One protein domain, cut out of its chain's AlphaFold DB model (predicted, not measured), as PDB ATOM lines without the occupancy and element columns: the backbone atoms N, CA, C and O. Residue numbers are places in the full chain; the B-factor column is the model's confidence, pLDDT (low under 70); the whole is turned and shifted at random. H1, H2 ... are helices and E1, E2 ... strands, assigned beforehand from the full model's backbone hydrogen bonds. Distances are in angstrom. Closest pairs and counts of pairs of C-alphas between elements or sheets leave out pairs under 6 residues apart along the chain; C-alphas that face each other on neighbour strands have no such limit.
ATOM      1  N   LEU A   7     -29.989  14.204  53.211       86.50
ATOM      2  CA  LEU A   7     -29.542  13.623  51.948       86.50
ATOM      3  C   LEU A   7     -30.654  12.707  51.443       86.50
ATOM      4  O   LEU A   7     -31.018  11.756  52.136       86.50
ATOM      5  N   ILE A   8     -31.192  12.974  50.257       88.56
ATOM      6  CA  ILE A   8     -32.198  12.113  49.627       88.56
ATOM      7  C   ILE A   8     -31.458  11.097  48.745       88.56
ATOM      8  O   ILE A   8     -30.743  11.459  47.818       88.56
ATOM      9  N   GLU A   9     -31.591   9.812  49.076       88.69
ATOM     10  CA  GLU A   9     -30.961   8.695  48.360       88.69
ATOM     11  C   GLU A   9     -31.889   8.116  47.277       88.69
ATOM     12  O   GLU A   9     -31.414   7.567  46.286       88.69
ATOM     13  N   ALA A  10     -33.211   8.200  47.469       89.62
ATOM     14  CA  ALA A  10     -34.200   7.742  46.497       89.62
ATOM     15  C   ALA A  10     -35.530   8.493  46.635       89.62
ATOM     16  O   ALA A  10     -35.951   8.814  47.749       89.62
ATOM     17  N   PHE A  11     -36.202   8.696  45.501       91.38
ATOM     18  CA  PHE A  11     -37.536   9.284  45.387       91.38
ATOM     19  C   PHE A  11     -38.304   8.530  44.295       91.38
ATOM     20  O   PHE A  11     -38.122   8.779  43.104       91.38
ATOM     21  N   GLU A  12     -39.093   7.533  44.693       93.62
ATOM     22  CA  GLU A  12     -39.604   6.507  43.778       93.62
ATOM     23  C   GLU A  12     -41.140   6.435  43.830       93.62
ATOM     24  O   GLU A  12     -41.699   6.320  44.922       93.62
ATOM     25  N   PRO A  13     -41.856   6.478  42.692       94.88
ATOM     26  CA  PRO A  13     -43.315   6.399  42.681       94.88
ATOM     27  C   PRO A  13     -43.816   5.023  43.123       94.88
ATOM     28  O   PRO A  13     -43.295   3.997  42.695       94.88
ATOM     29  N   LEU A  14     -44.858   5.011  43.957       96.31
ATOM     30  CA  LEU A  14     -45.554   3.799  44.389       96.31
ATOM     31  C   LEU A  14     -46.970   3.742  43.823       96.31
ATOM     32  O   LEU A  14     -47.312   2.802  43.115       96.31
ATOM     33  N   TRP A  15     -47.791   4.752  44.121       96.81
ATOM     34  CA  TRP A  15     -49.203   4.770  43.737       96.81
ATOM     35  C   TRP A  15     -49.655   6.167  43.343       96.81
ATOM     36  O   TRP A  15     -49.273   7.141  43.979       96.81
ATOM     37  N   LEU A  16     -50.517   6.274  42.335       97.50
ATOM     38  CA  LEU A  16     -51.282   7.492  42.060       97.50
ATOM     39  C   LEU A  16     -52.767   7.171  42.177       97.50
ATOM     40  O   LEU A  16     -53.275   6.337  41.433       97.50
ATOM     41  N   THR A  17     -53.455   7.837  43.101       98.06
ATOM     42  CA  THR A  17     -54.906   7.743  43.291       98.06
ATOM     43  C   THR A  17     -55.557   9.046  42.847       98.06
ATOM     44  O   THR A  17     -55.254  10.107  43.386       98.06
ATOM     45  N   VAL A  18     -56.465   8.962  41.881       97.50
ATOM     46  CA  VAL A  18     -57.168  10.093  41.268       97.50
ATOM     47  C   VAL A  18     -58.666   9.910  41.447       97.50
ATOM     48  O   VAL A  18     -59.179   8.813  41.238       97.50
ATOM     49  N   ASP A  19     -59.376  10.977  41.794       96.88
ATOM     50  CA  ASP A  19     -60.835  10.970  41.838       96.88
ATOM     51  C   ASP A  19     -61.412  12.286  41.324       96.88
ATOM     52  O   ASP A  19     -60.986  13.377  41.710       96.88
ATOM     53  N   ASN A  20     -62.405  12.154  40.451       95.56
ATOM     54  CA  ASN A  20     -63.149  13.235  39.825       95.56
ATOM     55  C   ASN A  20     -62.278  14.256  39.062       95.56
ATOM     56  O   ASN A  20     -62.523  15.462  39.124       95.56
ATOM     57  N   ILE A  21     -61.273  13.777  38.318       95.50
ATOM     58  CA  ILE A  21     -60.393  14.606  37.473       95.50
ATOM     59  C   ILE A  21     -60.428  14.115  36.025       95.50
ATOM     60  O   ILE A  21     -60.217  12.933  35.753       95.50
ATOM     61  N   GLY A  22     -60.669  15.017  35.072       92.81
ATOM     62  CA  GLY A  22     -60.706  14.706  33.645       92.81
ATOM     63  C   GLY A  22     -61.699  13.574  33.331       92.81
ATOM     64  O   GLY A  22     -62.891  13.734  33.610       92.81
ATOM     65  N   PRO A  23     -61.255  12.442  32.748       93.19
ATOM     66  CA  PRO A  23     -62.120  11.292  32.474       93.19
ATOM     67  C   PRO A  23     -62.343  10.368  33.686       93.19
ATOM     68  O   PRO A  23     -63.185   9.476  33.614       93.19
ATOM     69  N   PHE A  24     -61.628  10.556  34.798       94.50
ATOM     70  CA  PHE A  24     -61.712   9.701  35.987       94.50
ATOM     71  C   PHE A  24     -62.847  10.171  36.910       94.50
ATOM     72  O   PHE A  24     -62.599  10.733  37.971       94.50
ATOM     73  N   ARG A  25     -64.103  10.023  36.463       91.88
ATOM     74  CA  ARG A  25     -65.305  10.511  37.179       91.88
ATOM     75  C   ARG A  25     -66.024   9.442  38.003       91.88
ATOM     76  O   ARG A  25     -66.797   9.777  38.893       91.88
ATOM     77  N   GLU A  26     -65.796   8.169  37.699       85.62
ATOM     78  CA  GLU A  26     -66.513   7.040  38.300       85.62
ATOM     79  C   GLU A  26     -65.703   6.410  39.443       85.62
ATOM     80  O   GLU A  26     -65.284   5.257  39.380       85.62
ATOM     81  N   GLY A  27     -65.482   7.193  40.501       86.94
ATOM     82  CA  GLY A  27     -64.762   6.766  41.701       86.94
ATOM     83  C   GLY A  27     -63.238   6.776  41.560       86.94
ATOM     84  O   GLY A  27     -62.674   7.352  40.630       86.94
ATOM     85  N   PHE A  28     -62.569   6.138  42.526       93.44
ATOM     86  CA  PHE A  28     -61.111   6.131  42.609       93.44
ATOM     87  C   PHE A  28     -60.479   5.377  41.438       93.44
ATOM     88  O   PHE A  28     -60.640   4.165  41.297       93.44
ATOM     89  N   TYR A  29     -59.687   6.096  40.651       95.69
ATOM     90  CA  TYR A  29     -58.777   5.523  39.675       95.69
ATOM     91  C   TYR A  29     -57.382   5.412  40.286       95.69
ATOM     92  O   TYR A  29     -56.849   6.396  40.801       95.69
ATOM     93  N   GLN A  30     -56.785   4.223  40.238       95.38
ATOM     94  CA  GLN A  30     -55.487   3.951  40.854       95.38
ATOM     95  C   GLN A  30     -54.491   3.412  39.834       95.38
ATOM     96  O   GLN A  30     -54.831   2.571  39.001       95.38
ATOM     97  N   ILE A  31     -53.254   3.888  39.927       95.12
ATOM     98  CA  ILE A  31     -52.110   3.369  39.180       95.12
ATOM     99  C   ILE A  31     -51.102   2.836  40.180       95.12
ATOM    100  O   ILE A  31     -50.703   3.565  41.088       95.12
ATOM    101  N   ASP A  32     -50.699   1.590  39.971       94.62
ATOM    102  CA  ASP A  32     -49.593   0.942  40.661       94.62
ATOM    103  C   ASP A  32     -48.311   1.139  39.839       94.62
ATOM    104  O   ASP A  32     -48.270   0.813  38.648       94.62
ATOM    105  N   PHE A  33     -47.283   1.708  40.464       95.12
ATOM    106  CA  PHE A  33     -45.962   1.929  39.875       95.12
ATOM    107  C   PHE A  33     -44.949   0.867  40.317       95.12
ATOM    108  O   PHE A  33     -43.740   1.105  40.292       95.12
ATOM    109  N   THR A  34     -45.418  -0.305  40.731       94.00
ATOM    110  CA  THR A  34     -44.559  -1.387  41.201       94.00
ATOM    111  C   THR A  34     -44.530  -2.567  40.232       94.00
ATOM    112  O   THR A  34     -45.409  -2.739  39.384       94.00
ATOM    113  N   ASP A  35     -43.451  -3.343  40.291       91.25
ATOM    114  CA  ASP A  35     -43.297  -4.565  39.510       91.25
ATOM    115  C   ASP A  35     -44.018  -5.755  40.168       91.25
ATOM    116  O   ASP A  35     -44.666  -5.649  41.207       91.25
ATOM    117  N   ALA A  36     -43.884  -6.941  39.572       89.69
ATOM    118  CA  ALA A  36     -44.476  -8.166  40.109       89.69
ATOM    119  C   ALA A  36     -43.868  -8.624  41.457       89.69
ATOM    120  O   ALA A  36     -44.330  -9.616  42.023       89.69
ATOM    121  N   GLN A  37     -42.813  -7.964  41.940       89.38
ATOM    122  CA  GLN A  37     -42.172  -8.166  43.241       89.38
ATOM    123  C   GLN A  37     -42.410  -6.968  44.178       89.38
ATOM    124  O   GLN A  37     -41.735  -6.839  45.206       89.38
ATOM    125  N   ASP A  38     -43.355  -6.094  43.824       88.88
ATOM    126  CA  ASP A  38     -43.719  -4.895  44.566       88.88
ATOM    127  C   ASP A  38     -42.544  -3.928  44.782       88.88
ATOM    128  O   ASP A  38     -42.483  -3.202  45.778       88.88
ATOM    129  N   GLN A  39     -41.577  -3.917  43.865       90.62
ATOM    130  CA  GLN A  39     -40.530  -2.904  43.850       90.62
ATOM    131  C   GLN A  39     -40.955  -1.726  42.974       90.62
ATOM    132  O   GLN A  39     -41.516  -1.952  41.905       90.62
ATOM    133  N   PRO A  40     -40.687  -0.473  43.387       90.94
ATOM    134  CA  PRO A  40     -40.922   0.680  42.527       90.94
ATOM    135  C   PRO A  40     -40.156   0.528  41.214       90.94
ATOM    136  O   PRO A  40     -38.945   0.286  41.238       90.94
ATOM    137  N   CYS A  41     -40.830   0.695  40.079       87.12
ATOM    138  CA  CYS A  41     -40.129   0.712  38.800       87.12
ATOM    139  C   CYS A  41     -39.602   2.119  38.488       87.12
ATOM    140  O   CYS A  41     -40.068   3.141  38.992       87.12
ATOM    141  N   ASN A  42     -38.619   2.169  37.601       76.75
ATOM    142  CA  ASN A  42     -38.024   3.398  37.081       76.75
ATOM    143  C   ASN A  42     -38.468   3.717  35.642       76.75
ATOM    144  O   ASN A  42     -38.142   4.782  35.123       76.75
ATOM    145  N   LEU A  43     -39.203   2.809  34.991       83.00
ATOM    146  CA  LEU A  43     -39.694   2.970  33.627       83.00
ATOM    147  C   LEU A  43     -41.124   2.437  33.511       83.00
ATOM    148  O   LEU A  43     -41.395   1.287  33.850       83.00
ATOM    149  N   PHE A  44     -42.018   3.264  32.972       83.62
ATOM    150  CA  PHE A  44     -43.433   2.935  32.812       83.62
ATOM    151  C   PHE A  44     -43.944   3.360  31.445       83.62
ATOM    152  O   PHE A  44     -43.515   4.373  30.890       83.62
ATOM    153  N   LEU A  45     -44.917   2.611  30.930       85.31
ATOM    154  CA  LEU A  45     -45.622   2.941  29.700       85.31
ATOM    155  C   LEU A  45     -47.125   3.024  29.974       85.31
ATOM    156  O   LEU A  45     -47.782   2.013  30.217       85.31
ATOM    157  N   LEU A  46     -47.686   4.231  29.884       85.31
ATOM    158  CA  LEU A  46     -49.129   4.450  29.970       85.31
ATOM    159  C   LEU A  46     -49.758   4.292  28.580       85.31
ATOM    160  O   LEU A  46     -49.680   5.193  27.743       85.31
ATOM    161  N   MET A  47     -50.402   3.151  28.327       85.38
ATOM    162  CA  MET A  47     -51.106   2.889  27.066       85.38
ATOM    163  C   MET A  47     -52.619   2.962  27.237       85.38
ATOM    164  O   MET A  47     -53.208   2.253  28.044       85.38
ATOM    165  N   SER A  48     -53.271   3.780  26.416       84.75
ATOM    166  CA  SER A  48     -54.732   3.817  26.312       84.75
ATOM    167  C   SER A  48     -55.161   4.514  25.023       84.75
ATOM    168  O   SER A  48     -54.349   5.163  24.354       84.75
ATOM    169  N   LYS A  49     -56.449   4.423  24.673       84.50
ATOM    170  CA  LYS A  49     -57.027   5.177  23.547       84.50
ATOM    171  C   LYS A  49     -56.932   6.693  23.788       84.50
ATOM    172  O   LYS A  49     -56.716   7.160  24.910       84.50
ATOM    173  N   ASN A  50     -57.075   7.485  22.729       83.25
ATOM    174  CA  ASN A  50     -57.131   8.945  22.856       83.25
ATOM    175  C   ASN A  50     -58.318   9.367  23.738       83.25
ATOM    176  O   ASN A  50     -59.357   8.708  23.739       83.25
ATOM    177  N   GLY A  51     -58.134  10.430  24.527       83.88
ATOM    178  CA  GLY A  51     -59.151  10.940  25.456       83.88
ATOM    179  C   GLY A  51     -59.304  10.165  26.772       83.88
ATOM    180  O   GLY A  51     -60.094  10.564  27.613       83.88
ATOM    181  N   GLN A  52     -58.534   9.095  26.995       87.19
ATOM    182  CA  GLN A  52     -58.615   8.268  28.213       87.19
ATOM    183  C   GLN A  52     -57.698   8.758  29.355       87.19
ATOM    184  O   GLN A  52     -57.283   7.974  30.198       87.19
ATOM    185  N   GLY A  53     -57.308  10.037  29.354       89.56
ATOM    186  CA  GLY A  53     -56.681  10.665  30.526       89.56
ATOM    187  C   GLY A  53     -55.174  10.471  30.714       89.56
ATOM    188  O   GLY A  53     -54.664  10.872  31.748       89.56
ATOM    189  N   LYS A  54     -54.425   9.918  29.743       90.62
ATOM    190  CA  LYS A  54     -52.948   9.784  29.853       90.62
ATOM    191  C   LYS A  54     -52.268  11.112  30.175       90.62
ATOM    192  O   LYS A  54     -51.499  11.196  31.121       90.62
ATOM    193  N   THR A  55     -52.578  12.136  29.381       88.94
ATOM    194  CA  THR A  55     -52.039  13.484  29.565       88.94
ATOM    195  C   THR A  55     -52.441  14.036  30.926       88.94
ATOM    196  O   THR A  55     -51.580  14.495  31.658       88.94
ATOM    197  N   THR A  56     -53.706  13.859  31.320       92.31
ATOM    198  CA  THR A  56     -54.217  14.269  32.635       92.31
ATOM    199  C   THR A  56     -53.423  13.656  33.791       92.31
ATOM    200  O   THR A  56     -53.104  14.357  34.741       92.31
ATOM    201  N   LEU A  57     -53.063  12.370  33.720       93.81
ATOM    202  CA  LEU A  57     -52.269  11.705  34.763       93.81
ATOM    203  C   LEU A  57     -50.854  12.286  34.877       93.81
ATOM    204  O   LEU A  57     -50.377  12.520  35.984       93.81
ATOM    205  N   LEU A  58     -50.195  12.544  33.744       92.00
ATOM    206  CA  LEU A  58     -48.857  13.143  33.730       92.00
ATOM    207  C   LEU A  58     -48.884  14.602  34.209       92.00
ATOM    208  O   LEU A  58     -48.018  15.015  34.976       92.00
ATOM    209  N   GLU A  59     -49.903  15.361  33.807       91.56
ATOM    210  CA  GLU A  59     -50.135  16.734  34.262       91.56
ATOM    211  C   GLU A  59     -50.377  16.791  35.773       91.56
ATOM    212  O   GLU A  59     -49.805  17.633  36.455       91.56
ATOM    213  N   ILE A  60     -51.155  15.861  36.329       94.94
ATOM    214  CA  ILE A  60     -51.353  15.744  37.778       94.94
ATOM    215  C   ILE A  60     -50.011  15.594  38.510       94.94
ATOM    216  O   ILE A  60     -49.772  16.302  39.488       94.94
ATOM    217  N   MET A  61     -49.130  14.699  38.049       94.56
ATOM    218  CA  MET A  61     -47.809  14.502  38.666       94.56
ATOM    219  C   MET A  61     -46.957  15.774  38.567       94.56
ATOM    220  O   MET A  61     -46.318  16.170  39.542       94.56
ATOM    221  N   TYR A  62     -47.000  16.445  37.412       93.00
ATOM    222  CA  TYR A  62     -46.367  17.745  37.194       93.00
ATOM    223  C   TYR A  62     -46.856  18.801  38.199       93.00
ATOM    224  O   TYR A  62     -46.037  19.466  38.837       93.00
ATOM    225  N   PHE A  63     -48.170  18.936  38.397       93.94
ATOM    226  CA  PHE A  63     -48.731  19.913  39.333       93.94
ATOM    227  C   PHE A  63     -48.395  19.574  40.786       93.94
ATOM    228  O   PHE A  63     -48.011  20.463  41.540       93.94
ATOM    229  N   LEU A  64     -48.460  18.298  41.177       95.38
ATOM    230  CA  LEU A  64     -48.104  17.875  42.534       95.38
ATOM    231  C   LEU A  64     -46.642  18.170  42.871       95.38
ATOM    232  O   LEU A  64     -46.365  18.695  43.948       95.38
ATOM    233  N   MET A  65     -45.717  17.892  41.951       93.31
ATOM    234  CA  MET A  65     -44.313  18.266  42.140       93.31
ATOM    235  C   MET A  65     -44.118  19.782  42.146       93.31
ATOM    236  O   MET A  65     -43.293  20.276  42.903       93.31
ATOM    237  N   SER A  66     -44.882  20.529  41.344       90.06
ATOM    238  CA  SER A  66     -44.775  21.995  41.285       90.06
ATOM    239  C   SER A  66     -45.201  22.666  42.593       90.06
ATOM    240  O   SER A  66     -44.777  23.779  42.873       90.06
ATOM    241  N   LEU A  67     -46.022  21.994  43.405       91.00
ATOM    242  CA  LEU A  67     -46.422  22.460  44.735       91.00
ATOM    243  C   LEU A  67     -45.371  22.168  45.811       91.00
ATOM    244  O   LEU A  67     -45.459  22.718  46.911       91.00
ATOM    245  N   ILE A  68     -44.382  21.309  45.533       88.19
ATOM    246  CA  ILE A  68     -43.263  21.095  46.451       88.19
ATOM    247  C   ILE A  68     -42.500  22.408  46.556       88.19
ATOM    248  O   ILE A  68     -41.964  22.908  45.579       88.19
ATOM    249  N   GLY A  69     -42.459  22.952  47.765       73.81
ATOM    250  CA  GLY A  69     -41.732  24.172  48.095       73.81
ATOM    251  C   GLY A  69     -42.460  25.485  47.806       73.81
ATOM    252  O   GLY A  69     -41.979  26.554  48.187       73.81
ATOM    253  N   GLU A  70     -43.670  25.419  47.255       84.56
ATOM    254  CA  GLU A  70     -44.566  26.569  47.235       84.56
ATOM    255  C   GLU A  70     -45.093  26.857  48.641       84.56
ATOM    256  O   GLU A  70     -45.607  25.977  49.331       84.56
ATOM    257  N   LYS A  71     -44.967  28.109  49.096       80.44
ATOM    258  CA  LYS A  71     -45.435  28.499  50.440       80.44
ATOM    259  C   LYS A  71     -46.913  28.867  50.453       80.44
ATOM    260  O   LYS A  71     -47.603  28.562  51.419       80.44
ATOM    261  N   ASN A  72     -47.371  29.550  49.405       85.50
ATOM    262  CA  ASN A  72     -48.721  30.107  49.311       85.50
ATOM    263  C   ASN A  72     -49.247  30.000  47.869       85.50
ATOM    264  O   ASN A  72     -49.418  31.029  47.208       85.50
ATOM    265  N   PRO A  73     -49.473  28.781  47.349       91.12
ATOM    266  CA  PRO A  73     -50.041  28.623  46.019       91.12
ATOM    267  C   PRO A  73     -51.450  29.229  45.977       91.12
ATOM    268  O   PRO A  73     -52.251  29.058  46.898       91.12
ATOM    269  N   THR A  74     -51.766  29.943  44.898       91.12
ATOM    270  CA  THR A  74     -53.105  30.516  44.671       91.12
ATOM    271  C   THR A  74     -54.033  29.555  43.929       91.12
ATOM    272  O   THR A  74     -55.251  29.678  44.029       91.12
ATOM    273  N   GLN A  75     -53.457  28.598  43.202       92.75
ATOM    274  CA  GLN A  75     -54.137  27.566  42.425       92.75
ATOM    275  C   GLN A  75     -53.235  26.326  42.312       92.75
ATOM    276  O   GLN A  75     -52.018  26.425  42.478       92.75
ATOM    277  N   PHE A  76     -53.827  25.173  42.018       93.62
ATOM    278  CA  PHE A  76     -53.124  23.927  41.716       93.62
ATOM    279  C   PHE A  76     -52.599  23.895  40.275       93.62
ATOM    280  O   PHE A  76     -51.571  23.278  40.018       93.62
ATOM    281  N   GLY A  77     -53.306  24.539  39.337       89.94
ATOM    282  CA  GLY A  77     -52.981  24.533  37.906       89.94
ATOM    283  C   GLY A  77     -53.718  23.462  37.095       89.94
ATOM    284  O   GLY A  77     -53.614  23.453  35.870       89.94
ATOM    285  N   GLN A  78     -54.500  22.596  37.748       92.56
ATOM    286  CA  GLN A  78     -55.372  21.617  37.099       92.56
ATOM    287  C   GLN A  78     -56.835  22.021  37.292       92.56
ATOM    288  O   GLN A  78     -57.288  22.212  38.416       92.56
ATOM    289  N   GLU A  79     -57.594  22.090  36.196       92.56
ATOM    290  CA  GLU A  79     -58.952  22.647  36.165       92.56
ATOM    291  C   GLU A  79     -59.928  22.040  37.191       92.56
ATOM    292  O   GLU A  79     -60.676  22.775  37.833       92.56
ATOM    293  N   ASP A  80     -59.950  20.718  37.367       94.38
ATOM    294  CA  ASP A  80     -60.877  20.060  38.297       94.38
ATOM    295  C   ASP A  80     -60.479  20.262  39.761       94.38
ATOM    296  O   ASP A  80     -61.353  20.462  40.611       94.38
ATOM    297  N   LEU A  81     -59.178  20.256  40.061       94.38
ATOM    298  CA  LEU A  81     -58.647  20.622  41.377       94.38
ATOM    299  C   LEU A  81     -58.972  22.091  41.688       94.38
ATOM    300  O   LEU A  81     -59.491  22.411  42.761       94.38
ATOM    301  N   ASP A  82     -58.749  22.977  40.718       93.50
ATOM    302  CA  ASP A  82     -58.956  24.421  40.836       93.50
ATOM    303  C   ASP A  82     -60.421  24.811  40.894       93.50
ATOM    304  O   ASP A  82     -60.756  25.821  41.504       93.50
ATOM    305  N   LYS A  83     -61.328  24.017  40.329       92.00
ATOM    306  CA  LYS A  83     -62.772  24.194  40.528       92.00
ATOM    307  C   LYS A  83     -63.269  23.562  41.828       92.00
ATOM    308  O   LYS A  83     -64.367  23.889  42.265       92.00
ATOM    309  N   GLY A  84     -62.433  22.773  42.505       90.31
ATOM    310  CA  GLY A  84     -62.762  22.118  43.768       90.31
ATOM    311  C   GLY A  84     -63.644  20.887  43.599       90.31
ATOM    312  O   GLY A  84     -64.412  20.584  44.500       90.31
ATOM    313  N   TYR A  85     -63.567  20.220  42.448       90.38
ATOM    314  CA  TYR A  85     -64.282  18.972  42.176       90.38
ATOM    315  C   TYR A  85     -63.374  17.755  42.323       90.38
ATOM    316  O   TYR A  85     -63.824  16.694  42.752       90.38
ATOM    317  N   GLY A  86     -62.113  17.916  41.933       95.12
ATOM    318  CA  GLY A  86     -61.132  16.849  41.892       95.12
ATOM    319  C   GLY A  86     -60.364  16.689  43.194       95.12
ATOM    320  O   GLY A  86     -60.226  17.627  43.988       95.12
ATOM    321  N   ARG A  87     -59.798  15.498  43.367       96.50
ATOM    322  CA  ARG A  87     -58.836  15.193  44.422       96.50
ATOM    323  C   ARG A  87     -57.834  14.149  43.963       96.50
ATOM    324  O   ARG A  87     -58.152  13.264  43.166       96.50
ATOM    325  N   VAL A  88     -56.612  14.268  44.460       98.06
ATOM    326  CA  VAL A  88     -55.508  13.410  44.046       98.06
ATOM    327  C   VAL A  88     -54.523  13.165  45.180       98.06
ATOM    328  O   VAL A  88     -54.297  14.029  46.028       98.06
ATOM    329  N   GLN A  89     -53.942  11.970  45.170       98.19
ATOM    330  CA  GLN A  89     -52.875  11.533  46.053       98.19
ATOM    331  C   GLN A  89     -51.805  10.818  45.232       98.19
ATOM    332  O   GLN A  89     -52.114   9.842  44.550       98.19
ATOM    333  N   TRP A  90     -50.557  11.270  45.323       98.19
ATOM    334  CA  TRP A  90     -49.406  10.572  44.749       98.19
ATOM    335  C   TRP A  90     -48.458  10.120  45.852       98.19
ATOM    336  O   TRP A  90     -47.935  10.935  46.606       98.19
ATOM    337  N   ASP A  91     -48.279   8.812  45.964       97.94
ATOM    338  CA  ASP A  91     -47.494   8.141  46.987       97.94
ATOM    339  C   ASP A  91     -46.098   7.810  46.463       97.94
ATOM    340  O   ASP A  91     -45.944   7.191  45.405       97.94
ATOM    341  N   LEU A  92     -45.086   8.188  47.238       96.56
ATOM    342  CA  LEU A  92     -43.678   8.062  46.889       96.56
ATOM    343  C   LEU A  92     -42.923   7.344  48.008       96.56
ATOM    344  O   LEU A  92     -43.073   7.694  49.180       96.56
ATOM    345  N   ARG A  93     -42.069   6.382  47.659       96.56
ATOM    346  CA  ARG A  93     -41.066   5.832  48.573       96.56
ATOM    347  C   ARG A  93     -39.865   6.766  48.596       96.56
ATOM    348  O   ARG A  93     -39.252   7.015  47.558       96.56
ATOM    349  N   LEU A  94     -39.512   7.253  49.780       94.75
ATOM    350  CA  LEU A  94     -38.320   8.064  49.988       94.75
ATOM    351  C   LEU A  94     -37.323   7.295  50.843       94.75
ATOM    352  O   LEU A  94     -37.658   6.849  51.940       94.75
ATOM    353  N   LYS A  95     -36.087   7.192  50.357       94.19
ATOM    354  CA  LYS A  95     -34.932   6.808  51.177       94.19
ATOM    355  C   LYS A  95     -34.122   8.061  51.414       94.19
ATOM    356  O   LYS A  95     -33.727   8.722  50.457       94.19
ATOM    357  N   LEU A  96     -33.906   8.405  52.671       92.81
ATOM    358  CA  LEU A  96     -33.213   9.629  53.035       92.81
ATOM    359  C   LEU A  96     -32.375   9.424  54.289       92.81
ATOM    360  O   LEU A  96     -32.637   8.536  55.098       92.81
ATOM    361  N   LYS A  97     -31.368  10.268  54.458       91.12
ATOM    362  CA  LYS A  97     -30.638  10.430  55.706       91.12
ATOM    363  C   LYS A  97     -31.076  11.747  56.329       91.12
ATOM    364  O   LYS A  97     -30.905  12.789  55.706       91.12
ATOM    365  N   TRP A  98     -31.618  11.694  57.538       90.12
ATOM    366  CA  TRP A  98     -32.014  12.866  58.316       90.12
ATOM    367  C   TRP A  98     -31.394  12.774  59.704       90.12
ATOM    368  O   TRP A  98     -31.489  11.735  60.352       90.12
ATOM    369  N   ARG A  99     -30.714  13.839  60.153       88.62
ATOM    370  CA  ARG A  99     -30.019  13.869  61.463       88.62
ATOM    371  C   ARG A  99     -29.076  12.673  61.678       88.62
ATOM    372  O   ARG A  99     -29.005  12.105  62.759       88.62
ATOM    373  N   GLU A 100     -28.344  12.308  60.626       86.06
ATOM    374  CA  GLU A 100     -27.435  11.150  60.563       86.06
ATOM    375  C   GLU A 100     -28.093   9.759  60.552       86.06
ATOM    376  O   GLU A 100     -27.401   8.771  60.295       86.06
ATOM    377  N   GLU A 101     -29.415   9.673  60.691       90.62
ATOM    378  CA  GLU A 101     -30.166   8.419  60.636       90.62
ATOM    379  C   GLU A 101     -30.708   8.152  59.234       90.62
ATOM    380  O   GLU A 101     -31.292   9.026  58.593       90.62
ATOM    381  N   LYS A 102     -30.538   6.917  58.752       93.00
ATOM    382  CA  LYS A 102     -31.180   6.469  57.514       93.00
ATOM    383  C   LYS A 102     -32.636   6.130  57.790       93.00
ATOM    384  O   LYS A 102     -32.935   5.350  58.692       93.00
ATOM    385  N   GLN A 103     -33.520   6.667  56.968       94.69
ATOM    386  CA  GLN A 103     -34.951   6.448  57.042       94.69
ATOM    387  C   GLN A 103     -35.488   6.048  55.671       94.69
ATOM    388  O   GLN A 103     -35.009   6.497  54.628       94.69
ATOM    389  N   CYS A 104     -36.489   5.176  55.690       96.12
ATOM    390  CA  CYS A 104     -37.280   4.823  54.525       96.12
ATOM    391  C   CYS A 104     -38.734   5.104  54.883       96.12
ATOM    392  O   CYS A 104     -39.245   4.539  55.850       96.12
ATOM    393  N   ILE A 105     -39.380   5.995  54.145       97.12
ATOM    394  CA  ILE A 105     -40.744   6.439  54.428       97.12
ATOM    395  C   ILE A 105     -41.592   6.404  53.163       97.12
ATOM    396  O   ILE A 105     -41.067   6.413  52.048       97.12
ATOM    397  N   VAL A 106     -42.910   6.413  53.342       97.88
ATOM    398  CA  VAL A 106     -43.843   6.786  52.277       97.88
ATOM    399  C   VAL A 106     -44.258   8.237  52.485       97.88
ATOM    400  O   VAL A 106     -44.771   8.578  53.549       97.88
ATOM    401  N   LEU A 107     -44.051   9.078  51.475       96.81
ATOM    402  CA  LEU A 107     -44.557  10.446  51.419       96.81
ATOM    403  C   LEU A 107     -45.692  10.519  50.396       96.81
ATOM    404  O   LEU A 107     -45.480  10.231  49.220       96.81
ATOM    405  N   SER A 108     -46.875  10.947  50.826       97.88
ATOM    406  CA  SER A 108     -47.992  11.234  49.923       97.88
ATOM    407  C   SER A 108     -48.101  12.729  49.640       97.88
ATOM    408  O   SER A 108     -48.211  13.532  50.567       97.88
ATOM    409  N   LEU A 109     -48.132  13.102  48.364       97.19
ATOM    410  CA  LEU A 109     -48.464  14.449  47.907       97.19
ATOM    411  C   LEU A 109     -49.959  14.523  47.596       97.19
ATOM    412  O   LEU A 109     -50.470  13.746  46.791       97.19
ATOM    413  N   LEU A 110     -50.655  15.444  48.253       97.50
ATOM    414  CA  LEU A 110     -52.109  15.563  48.245       97.50
ATOM    415  C   LEU A 110     -52.554  16.893  47.627       97.50
ATOM    416  O   LEU A 110     -52.028  17.953  47.972       97.50
ATOM    417  N   ALA A 111     -53.562  16.860  46.757       97.00
ATOM    418  CA  ALA A 111     -54.173  18.076  46.224       97.00
ATOM    419  C   ALA A 111     -55.682  17.933  45.985       97.00
ATOM    420  O   ALA A 111     -56.176  16.848  45.676       97.00
ATOM    421  N   GLY A 112     -56.407  19.051  46.081       96.00
ATOM    422  CA  GLY A 112     -57.819  19.159  45.697       96.00
ATOM    423  C   GLY A 112     -58.802  19.305  46.858       96.00
ATOM    424  O   GLY A 112     -58.478  19.867  47.907       96.00
ATOM    425  N   GLN A 113     -60.034  18.838  46.655       94.69
ATOM    426  CA  GLN A 113     -61.084  18.851  47.676       94.69
ATOM    427  C   GLN A 113     -60.919  17.651  48.621       94.69
ATOM    428  O   GLN A 113     -61.347  16.535  48.323       94.69
ATOM    429  N   LEU A 114     -60.270  17.884  49.761       95.25
ATOM    430  CA  LEU A 114     -59.888  16.851  50.726       95.25
ATOM    431  C   LEU A 114     -60.549  17.100  52.085       95.25
ATOM    432  O   LEU A 114     -60.785  18.250  52.460       95.25
ATOM    433  N   ASP A 115     -60.840  16.019  52.810       91.19
ATOM    434  CA  ASP A 115     -61.409  16.084  54.160       91.19
ATOM    435  C   ASP A 115     -60.417  16.698  55.155       91.19
ATOM    436  O   ASP A 115     -59.195  16.634  54.974       91.19
ATOM    437  N   ASP A 116     -60.940  17.328  56.206       86.19
ATOM    438  CA  ASP A 116     -60.113  18.066  57.143       86.19
ATOM    439  C   ASP A 116     -59.364  17.194  58.150       86.19
ATOM    440  O   ASP A 116     -58.249  17.543  58.549       86.19
ATOM    441  N   LYS A 117     -59.966  16.070  58.534       86.81
ATOM    442  CA  LYS A 117     -59.442  15.105  59.505       86.81
ATOM    443  C   LYS A 117     -58.742  13.945  58.818       86.81
ATOM    444  O   LYS A 117     -57.770  13.418  59.355       86.81
ATOM    445  N   GLN A 118     -59.233  13.550  57.649       89.31
ATOM    446  CA  GLN A 118     -58.729  12.421  56.885       89.31
ATOM    447  C   GLN A 118     -58.522  12.806  55.414       89.31
ATOM    448  O   GLN A 118     -59.250  12.351  54.533       89.31
ATOM    449  N   PRO A 119     -57.503  13.632  55.123       92.69
ATOM    450  CA  PRO A 119     -57.271  14.143  53.777       92.69
ATOM    451  C   PRO A 119     -56.811  13.067  52.780       92.69
ATOM    452  O   PRO A 119     -56.796  13.320  51.582       92.69
ATOM    453  N   ALA A 120     -56.411  11.880  53.241       94.88
ATOM    454  CA  ALA A 120     -55.884  10.826  52.384       94.88
ATOM    455  C   ALA A 120     -56.987  10.059  51.634       94.88
ATOM    456  O   ALA A 120     -57.985   9.643  52.221       94.88
ATOM    457  N   LEU A 121     -56.752   9.805  50.346       95.50
ATOM    458  CA  LEU A 121     -57.578   8.944  49.491       95.50
ATOM    459  C   LEU A 121     -57.183   7.471  49.638       95.50
ATOM    460  O   LEU A 121     -58.047   6.598  49.702       95.50
ATOM    461  N   LYS A 122     -55.875   7.197  49.729       94.88
ATOM    462  CA  LYS A 122     -55.312   5.884  50.072       94.88
ATOM    463  C   LYS A 122     -54.664   5.970  51.448       94.88
ATOM    464  O   LYS A 122     -53.822   6.828  51.699       94.88
ATOM    465  N   ILE A 123     -55.042   5.051  52.327       95.12
ATOM    466  CA  ILE A 123     -54.473   4.920  53.667       95.12
ATOM    467  C   ILE A 123     -53.442   3.802  53.632       95.12
ATOM    468  O   ILE A 123     -53.744   2.714  53.147       95.12
ATOM    469  N   TRP A 124     -52.256   4.069  54.169       96.62
ATOM    470  CA  TRP A 124     -51.188   3.083  54.283       96.62
ATOM    471  C   TRP A 124     -51.244   2.375  55.635       96.62
ATOM    472  O   TRP A 124     -51.094   2.993  56.691       96.62
ATOM    473  N   SER A 125     -51.455   1.063  55.605       96.75
ATOM    474  CA  SER A 125     -51.346   0.205  56.786       96.75
ATOM    475  C   SER A 125     -49.886  -0.098  57.134       96.75
ATOM    476  O   SER A 125     -48.988  -0.012  56.298       96.75
ATOM    477  N   GLN A 126     -49.632  -0.516  58.376       96.69
ATOM    478  CA  GLN A 126     -48.286  -0.905  58.817       96.69
ATOM    479  C   GLN A 126     -47.715  -2.093  58.030       96.69
ATOM    480  O   GLN A 126     -46.510  -2.155  57.798       96.69
ATOM    481  N   ASP A 127     -48.564  -3.027  57.599       96.44
ATOM    482  CA  ASP A 127     -48.120  -4.179  56.813       96.44
ATOM    483  C   ASP A 127     -47.780  -3.782  55.370       96.44
ATOM    484  O   ASP A 127     -46.772  -4.245  54.833       96.44
ATOM    485  N   GLU A 128     -48.538  -2.858  54.769       95.81
ATOM    486  CA  GLU A 128     -48.168  -2.263  53.478       95.81
ATOM    487  C   GLU A 128     -46.860  -1.473  53.579       95.81
ATOM    488  O   GLU A 128     -46.007  -1.603  52.710       95.81
ATOM    489  N   LEU A 129     -46.645  -0.695  54.644       97.12
ATOM    490  CA  LEU A 129     -45.386   0.039  54.813       97.12
ATOM    491  C   LEU A 129     -44.185  -0.907  54.887       97.12
ATOM    492  O   LEU A 129     -43.209  -0.725  54.154       97.12
ATOM    493  N   LYS A 130     -44.286  -1.978  55.683       95.31
ATOM    494  CA  LYS A 130     -43.238  -3.008  55.777       95.31
ATOM    495  C   LYS A 130     -42.941  -3.665  54.433       95.31
ATOM    496  O   LYS A 130     -41.773  -3.921  54.146       95.31
ATOM    497  N   LYS A 131     -43.964  -3.905  53.609       93.88
ATOM    498  CA  LYS A 131     -43.821  -4.471  52.259       93.88
ATOM    499  C   LYS A 131     -42.877  -3.638  51.384       93.88
ATOM    500  O   LYS A 131     -42.052  -4.201  50.673       93.88
ATOM    501  N   TYR A 132     -42.933  -2.312  51.504       94.38
ATOM    502  CA  TYR A 132     -42.054  -1.392  50.773       94.38
ATOM    503  C   TYR A 132     -40.789  -0.997  51.552       94.38
ATOM    504  O   TYR A 132     -40.026  -0.140  51.099       94.38
ATOM    505  N   GLY A 133     -40.545  -1.623  52.707       94.44
ATOM    506  CA  GLY A 133     -39.423  -1.315  53.593       94.44
ATOM    507  C   GLY A 133     -39.528   0.054  54.265       94.44
ATOM    508  O   GLY A 133     -38.513   0.570  54.728       94.44
ATOM    509  N   ALA A 134     -40.716   0.660  54.285       96.81
ATOM    510  CA  ALA A 134     -40.971   1.940  54.922       96.81
ATOM    511  C   ALA A 134     -41.325   1.754  56.403       96.81
ATOM    512  O   ALA A 134     -42.019   0.810  56.783       96.81
ATOM    513  N   THR A 135     -40.853   2.666  57.247       96.38
ATOM    514  CA  THR A 135     -41.114   2.657  58.694       96.38
ATOM    515  C   THR A 135     -42.281   3.553  59.085       96.38
ATOM    516  O   THR A 135     -42.887   3.347  60.135       96.38
ATOM    517  N   ALA A 136     -42.604   4.537  58.247       96.69
ATOM    518  CA  ALA A 136     -43.645   5.512  58.512       96.69
ATOM    519  C   ALA A 136     -44.283   6.025  57.218       96.69
ATOM    520  O   ALA A 136     -43.696   5.969  56.133       96.69
ATOM    521  N   TRP A 137     -45.506   6.525  57.370       97.56
ATOM    522  CA  TRP A 137     -46.265   7.201  56.333       97.56
ATOM    523  C   TRP A 137     -46.482   8.651  56.741       97.56
ATOM    524  O   TRP A 137     -46.969   8.928  57.838       97.56
ATOM    525  N   HIS A 138     -46.144   9.550  55.832       96.69
ATOM    526  CA  HIS A 138     -46.292  10.984  55.975       96.69
ATOM    527  C   HIS A 138     -47.019  11.537  54.756       96.69
ATOM    528  O   HIS A 138     -47.042  10.922  53.688       96.69
ATOM    529  N   TYR A 139     -47.587  12.728  54.886       95.62
ATOM    530  CA  TYR A 139     -48.225  13.396  53.764       95.62
ATOM    531  C   TYR A 139     -48.046  14.906  53.833       95.62
ATOM    532  O   TYR A 139     -47.915  15.490  54.907       95.62
ATOM    533  N   SER A 140     -48.061  15.530  52.662       95.31
ATOM    534  CA  SER A 140     -48.001  16.975  52.473       95.31
ATOM    535  C   SER A 140     -48.863  17.377  51.287       95.31
ATOM    536  O   SER A 140     -49.204  16.546  50.446       95.31
ATOM    537  N   GLY A 141     -49.196  18.655  51.191       95.19
ATOM    538  CA  GLY A 141     -49.846  19.214  50.018       95.19
ATOM    539  C   GLY A 141     -50.811  20.318  50.388       95.19
ATOM    540  O   GLY A 141     -50.630  20.988  51.404       95.19
ATOM    541  N   PHE A 142     -51.843  20.502  49.571       95.88
ATOM    542  CA  PHE A 142     -52.794  21.596  49.735       95.88
ATOM    543  C   PHE A 142     -54.224  21.112  49.522       95.88
ATOM    544  O   PHE A 142     -54.519  20.407  48.559       95.88
ATOM    545  N   ARG A 143     -55.142  21.518  50.396       95.06
ATOM    546  CA  ARG A 143     -56.580  21.305  50.212       95.06
ATOM    547  C   ARG A 143     -57.251  22.605  49.820       95.06
ATOM    548  O   ARG A 143     -56.867  23.674  50.288       95.06
ATOM    549  N   LYS A 144     -58.303  22.510  49.019       93.56
ATOM    550  CA  LYS A 144     -59.162  23.652  48.730       93.56
ATOM    551  C   LYS A 144     -60.232  23.808  49.806       93.56
ATOM    552  O   LYS A 144     -60.958  22.862  50.105       93.56
ATOM    553  N   THR A 145     -60.353  25.007  50.362       88.12
ATOM    554  CA  THR A 145     -61.378  25.339  51.358       88.12
ATOM    555  C   THR A 145     -62.680  25.809  50.715       88.12
ATOM    556  O   THR A 145     -62.735  26.148  49.531       88.12
ATOM    557  N   LEU A 146     -63.740  25.914  51.526       82.12
ATOM    558  CA  LEU A 146     -65.022  26.501  51.110       82.12
ATOM    559  C   LEU A 146     -64.894  27.959  50.641       82.12
ATOM    560  O   LEU A 146     -65.680  28.403  49.810       82.12
ATOM    561  N   SER A 147     -63.900  28.702  51.141       82.44
ATOM    562  CA  SER A 147     -63.614  30.078  50.714       82.44
ATOM    563  C   SER A 147     -62.722  30.148  49.469       82.44
ATOM    564  O   SER A 147     -62.229  31.224  49.144       82.44
ATOM    565  N   ALA A 148     -62.503  29.019  48.788       81.50
ATOM    566  CA  ALA A 148     -61.647  28.864  47.615       81.50
ATOM    567  C   ALA A 148     -60.154  29.174  47.831       81.50
ATOM    568  O   ALA A 148     -59.422  29.316  46.856       81.50
ATOM    569  N   HIS A 149     -59.694  29.216  49.083       89.00
ATOM    570  CA  HIS A 149     -58.273  29.337  49.407       89.00
ATOM    571  C   HIS A 149     -57.620  27.955  49.465       89.00
ATOM    572  O   HIS A 149     -58.286  26.957  49.760       89.00
ATOM    573  N   LEU A 150     -56.315  27.904  49.202       93.62
ATOM    574  CA  LEU A 150     -55.519  26.696  49.379       93.62
ATOM    575  C   LEU A 150     -54.924  26.675  50.785       93.62
ATOM    576  O   LEU A 150     -54.175  27.570  51.170       93.62
ATOM    577  N   GLU A 151     -55.276  25.649  51.550       93.50
ATOM    578  CA  GLU A 151     -54.747  25.408  52.887       93.50
ATOM    579  C   GLU A 151     -53.718  24.275  52.859       93.50
ATOM    580  O   GLU A 151     -54.010  23.198  52.337       93.50
ATOM    581  N   PRO A 152     -52.531  24.474  53.445       93.50
ATOM    582  CA  PRO A 152     -51.505  23.444  53.523       93.50
ATOM    583  C   PRO A 152     -51.912  22.283  54.443       93.50
ATOM    584  O   PRO A 152     -52.500  22.473  55.510       93.50
ATOM    585  N   ILE A 153     -51.540  21.069  54.049       92.81
ATOM    586  CA  ILE A 153     -51.792  19.805  54.748       92.81
ATOM    587  C   ILE A 153     -50.462  19.260  55.282       92.81
ATOM    588  O   ILE A 153     -49.411  19.494  54.692       92.81
ATOM    589  N   GLY A 154     -50.488  18.529  56.400       87.19
ATOM    590  CA  GLY A 154     -49.284  17.880  56.941       87.19
ATOM    591  C   GLY A 154     -48.361  18.825  57.711       87.19
ATOM    592  O   GLY A 154     -47.257  18.452  58.091       87.19
ATOM    593  N   GLN A 155     -48.818  20.045  58.013       83.44
ATOM    594  CA  GLN A 155     -48.003  21.058  58.681       83.44
ATOM    595  C   GLN A 155     -47.524  20.674  60.084       83.44
ATOM    596  O   GLN A 155     -46.647  21.343  60.604       83.44
ATOM    597  N   ASN A 156     -48.063  19.655  60.746       86.75
ATOM    598  CA  ASN A 156     -47.604  19.289  62.092       86.75
ATOM    599  C   ASN A 156     -46.433  18.299  62.084       86.75
ATOM    600  O   ASN A 156     -45.886  18.002  63.141       86.75
ATOM    601  N   ASP A 157     -46.035  17.820  60.910       92.06
ATOM    602  CA  ASP A 157     -44.997  16.818  60.759       92.06
ATOM    603  C   ASP A 157     -43.608  17.463  60.642       92.06
ATOM    604  O   ASP A 157     -43.325  18.200  59.694       92.06
ATOM    605  N   GLU A 158     -42.743  17.224  61.632       92.19
ATOM    606  CA  GLU A 158     -41.400  17.818  61.671       92.19
ATOM    607  C   GLU A 158     -40.507  17.340  60.527       92.19
ATOM    608  O   GLU A 158     -39.773  18.150  59.958       92.19
ATOM    609  N   LEU A 159     -40.578  16.052  60.178       92.25
ATOM    610  CA  LEU A 159     -39.758  15.475  59.116       92.25
ATOM    611  C   LEU A 159     -40.152  16.090  57.780       92.25
ATOM    612  O   LEU A 159     -39.292  16.584  57.054       92.25
ATOM    613  N   VAL A 160     -41.452  16.117  57.477       91.88
ATOM    614  CA  VAL A 160     -41.971  16.697  56.229       91.88
ATOM    615  C   VAL A 160     -41.634  18.179  56.135       91.88
ATOM    616  O   VAL A 160     -41.166  18.635  55.094       91.88
ATOM    617  N   LYS A 161     -41.824  18.942  57.217       90.75
ATOM    618  CA  LYS A 161     -41.452  20.364  57.258       90.75
ATOM    619  C   LYS A 161     -39.978  20.575  56.946       90.75
ATOM    620  O   LYS A 161     -39.653  21.454  56.151       90.75
ATOM    621  N   ALA A 162     -39.106  19.792  57.571       90.06
ATOM    622  CA  ALA A 162     -37.670  19.935  57.404       90.06
ATOM    623  C   ALA A 162     -37.220  19.488  55.998       90.06
ATOM    624  O   ALA A 162     -36.433  20.189  55.368       90.06
ATOM    625  N   LEU A 163     -37.815  18.420  55.450       89.69
ATOM    626  CA  LEU A 163     -37.613  17.981  54.066       89.69
ATOM    627  C   LEU A 163     -38.019  19.068  53.060       89.69
ATOM    628  O   LEU A 163     -37.240  19.418  52.180       89.69
ATOM    629  N   LEU A 164     -39.222  19.633  53.191       88.81
ATOM    630  CA  LEU A 164     -39.695  20.688  52.288       88.81
ATOM    631  C   LEU A 164     -38.867  21.966  52.429       88.81
ATOM    632  O   LEU A 164     -38.586  22.621  51.432       88.81
ATOM    633  N   ALA A 165     -38.449  22.319  53.647       87.38
ATOM    634  CA  ALA A 165     -37.564  23.458  53.870       87.38
ATOM    635  C   ALA A 165     -36.188  23.249  53.224       87.38
ATOM    636  O   ALA A 165     -35.658  24.191  52.635       87.38
ATOM    637  N   HIS A 166     -35.637  22.035  53.291       86.31
ATOM    638  CA  HIS A 166     -34.402  21.676  52.597       86.31
ATOM    639  C   HIS A 166     -34.563  21.836  51.082       86.31
ATOM    640  O   HIS A 166     -33.824  22.612  50.484       86.31
ATOM    641  N   LEU A 167     -35.613  21.243  50.499       85.69
ATOM    642  CA  LEU A 167     -35.916  21.379  49.070       85.69
ATOM    643  C   LEU A 167     -36.067  22.850  48.651       85.69
ATOM    644  O   LEU A 167     -35.531  23.243  47.623       85.69
ATOM    645  N   CYS A 168     -36.736  23.682  49.455       83.38
ATOM    646  CA  CYS A 168     -36.865  25.122  49.204       83.38
ATOM    647  C   CYS A 168     -35.547  25.894  49.298       83.38
ATOM    648  O   CYS A 168     -35.393  26.911  48.627       83.38
ATOM    649  N   THR A 169     -34.651  25.502  50.204       82.12
ATOM    650  CA  THR A 169     -33.401  26.241  50.458       82.12
ATOM    651  C   THR A 169     -32.477  26.163  49.252       82.12
ATOM    652  O   THR A 169     -31.791  27.134  48.943       82.12
ATOM    653  N   ASP A 170     -32.544  25.047  48.535       79.00
ATOM    654  CA  ASP A 170     -31.737  24.793  47.352       79.00
ATOM    655  C   ASP A 170     -32.427  25.260  46.057       79.00
ATOM    656  O   ASP A 170     -31.913  25.032  44.963       79.00
ATOM    657  N   PHE A 171     -33.584  25.933  46.131       79.44
ATOM    658  CA  PHE A 171     -34.235  26.501  44.944       79.44
ATOM    659  C   PHE A 171     -33.316  27.477  44.221       79.44
ATOM    660  O   PHE A 171     -32.768  28.399  44.822       79.44
TER     661      PHE A 171
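Overview. This is residues 7 to 171 of the 266 residues of an uncharacterized protein of Gammaproteobacteria bacterium (UniProt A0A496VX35). One twisted six-stranded sheet forms a wall, with H1 running slantwise over one face and H4 on that same face, well separated from H1. The short H2 is beside the strands on the face that H1 covers, while the short H3 only grazes the sheet; the long strands E1, E3 and E4 bend, and a long link, residues 33 to 53, leads from the edge strand E2 to H1. The printed part has 165 residues with four named helices and six named strands, in the order E1 E2 H1 H2 E3 E4 H3 E5 E6 H4, and its class is mixed, helices and strands. The sheet runs E2, E1, E3, E4, E5, E6 and is mixed, with E4 and E5 parallel and the other neighbours antiparallel. The whole is compact, with a radius of gyration of the C-alphas of 15.6 A and spans of 45 by 40 by 30 A.

Along the chain. E1, residues 7 to 19, begins at C-alpha 7 (-29.542, 13.623, 51.948), is 33.0 A long and bends by 63 degrees at residue 10. E2 is residues 29 to 32, 10.3 A. H1, residues 54 to 66, is 18.6 A long and begins at C-alpha 54 (-52.948, 9.784, 29.853). H2 is residues 79 to 83, 6.0 A. E3, residues 87 to 98, is 30.3 A long and bends by 71 degrees at residue 95; E4, residues 101 to 112, is 33.2 A long and bends by 55 degrees at residue 104. H3 is residues 126 to 131, 8.7 A. E5 is residues 136 to 144, 25.8 A, and E6 is residues 150 to 153, 9.5 A. H4, residues 158 to 169, is 16.1 A long and ends at C-alpha 169 (-33.401, 26.241, 50.458).

Arrangement. E2 and E6 are the edge strands of the sheet. E1 and E2 form an antiparallel hairpin at 148 degrees, with N 18 and O 29 at 2.8 A. E1 and E3 are antiparallel at 166 degrees, with N 9 and O 95 at 2.8 A and N 17 and O 89 at 2.8 A. E3 and E4 form a hairpin at 162 degrees, with N 92 and O 107 at 2.9 A. E4 and E5 are parallel at 24 degrees, with N 108 and O 138 at 2.9 A. E5 and E6 form a hairpin at 170 degrees, with N 143 and O 151 at 2.8 A. E4, H3 and E5 make a strand-helix-strand unit, two parallel neighbour strands with a helix between them along the chain, and its crossover is right-handed. E2, H1 with H2, and E3 make a split unit, with E1 between its two strands in the sheet, also right-handed. H1 and H4 on one face of the sheet give two layers, helices over a sheet. H1 has a height over the sheet of 9.6 A and lies over E1, E3 and, only just, E4, on which 3 of its 13 C-alphas fall; on the local plane it stands at 42 degrees to E1, slantwise to the strands. Its closest C-alphas to E4 are those of Leu 64 and Leu 109, 6.4 A apart. H2 is on the same face as H1 at a height of 7.4 A, only just over none of the strands, with 2 of its 5 C-alphas falling on E4; the C-alphas of Leu 81 and Gly 112 are its closest to E4, at 4.6 A. H3 grazes the sheet with residues 126 to 130, and its closest C-alphas to E5 are those of Leu 129 and Ala 136, 6.8 A apart. H4 comes closest to E5 at the C-alphas of Ser 140 and Val 160, 7.1 A apart. H1 and H4 are apart, and no helix touches another. In H1, H2, H3 and H4 every O i to N i+4 pair is within hydrogen-bond range.

Size, cuts and confidence. The two C-alphas farthest apart are those of Asn 50 and Glu 100, at 48.0 A. The printed part has no cut. The links E2 to H1, H1 to H2 and E4 to H3 are long, with 21, 12 and 13 residues. The C-alphas of residues 33 to 53 lie 13 to 25 A from the mean of the C-alphas. The mean pLDDT of the printed part is 91.7, and no printed residue is under 70.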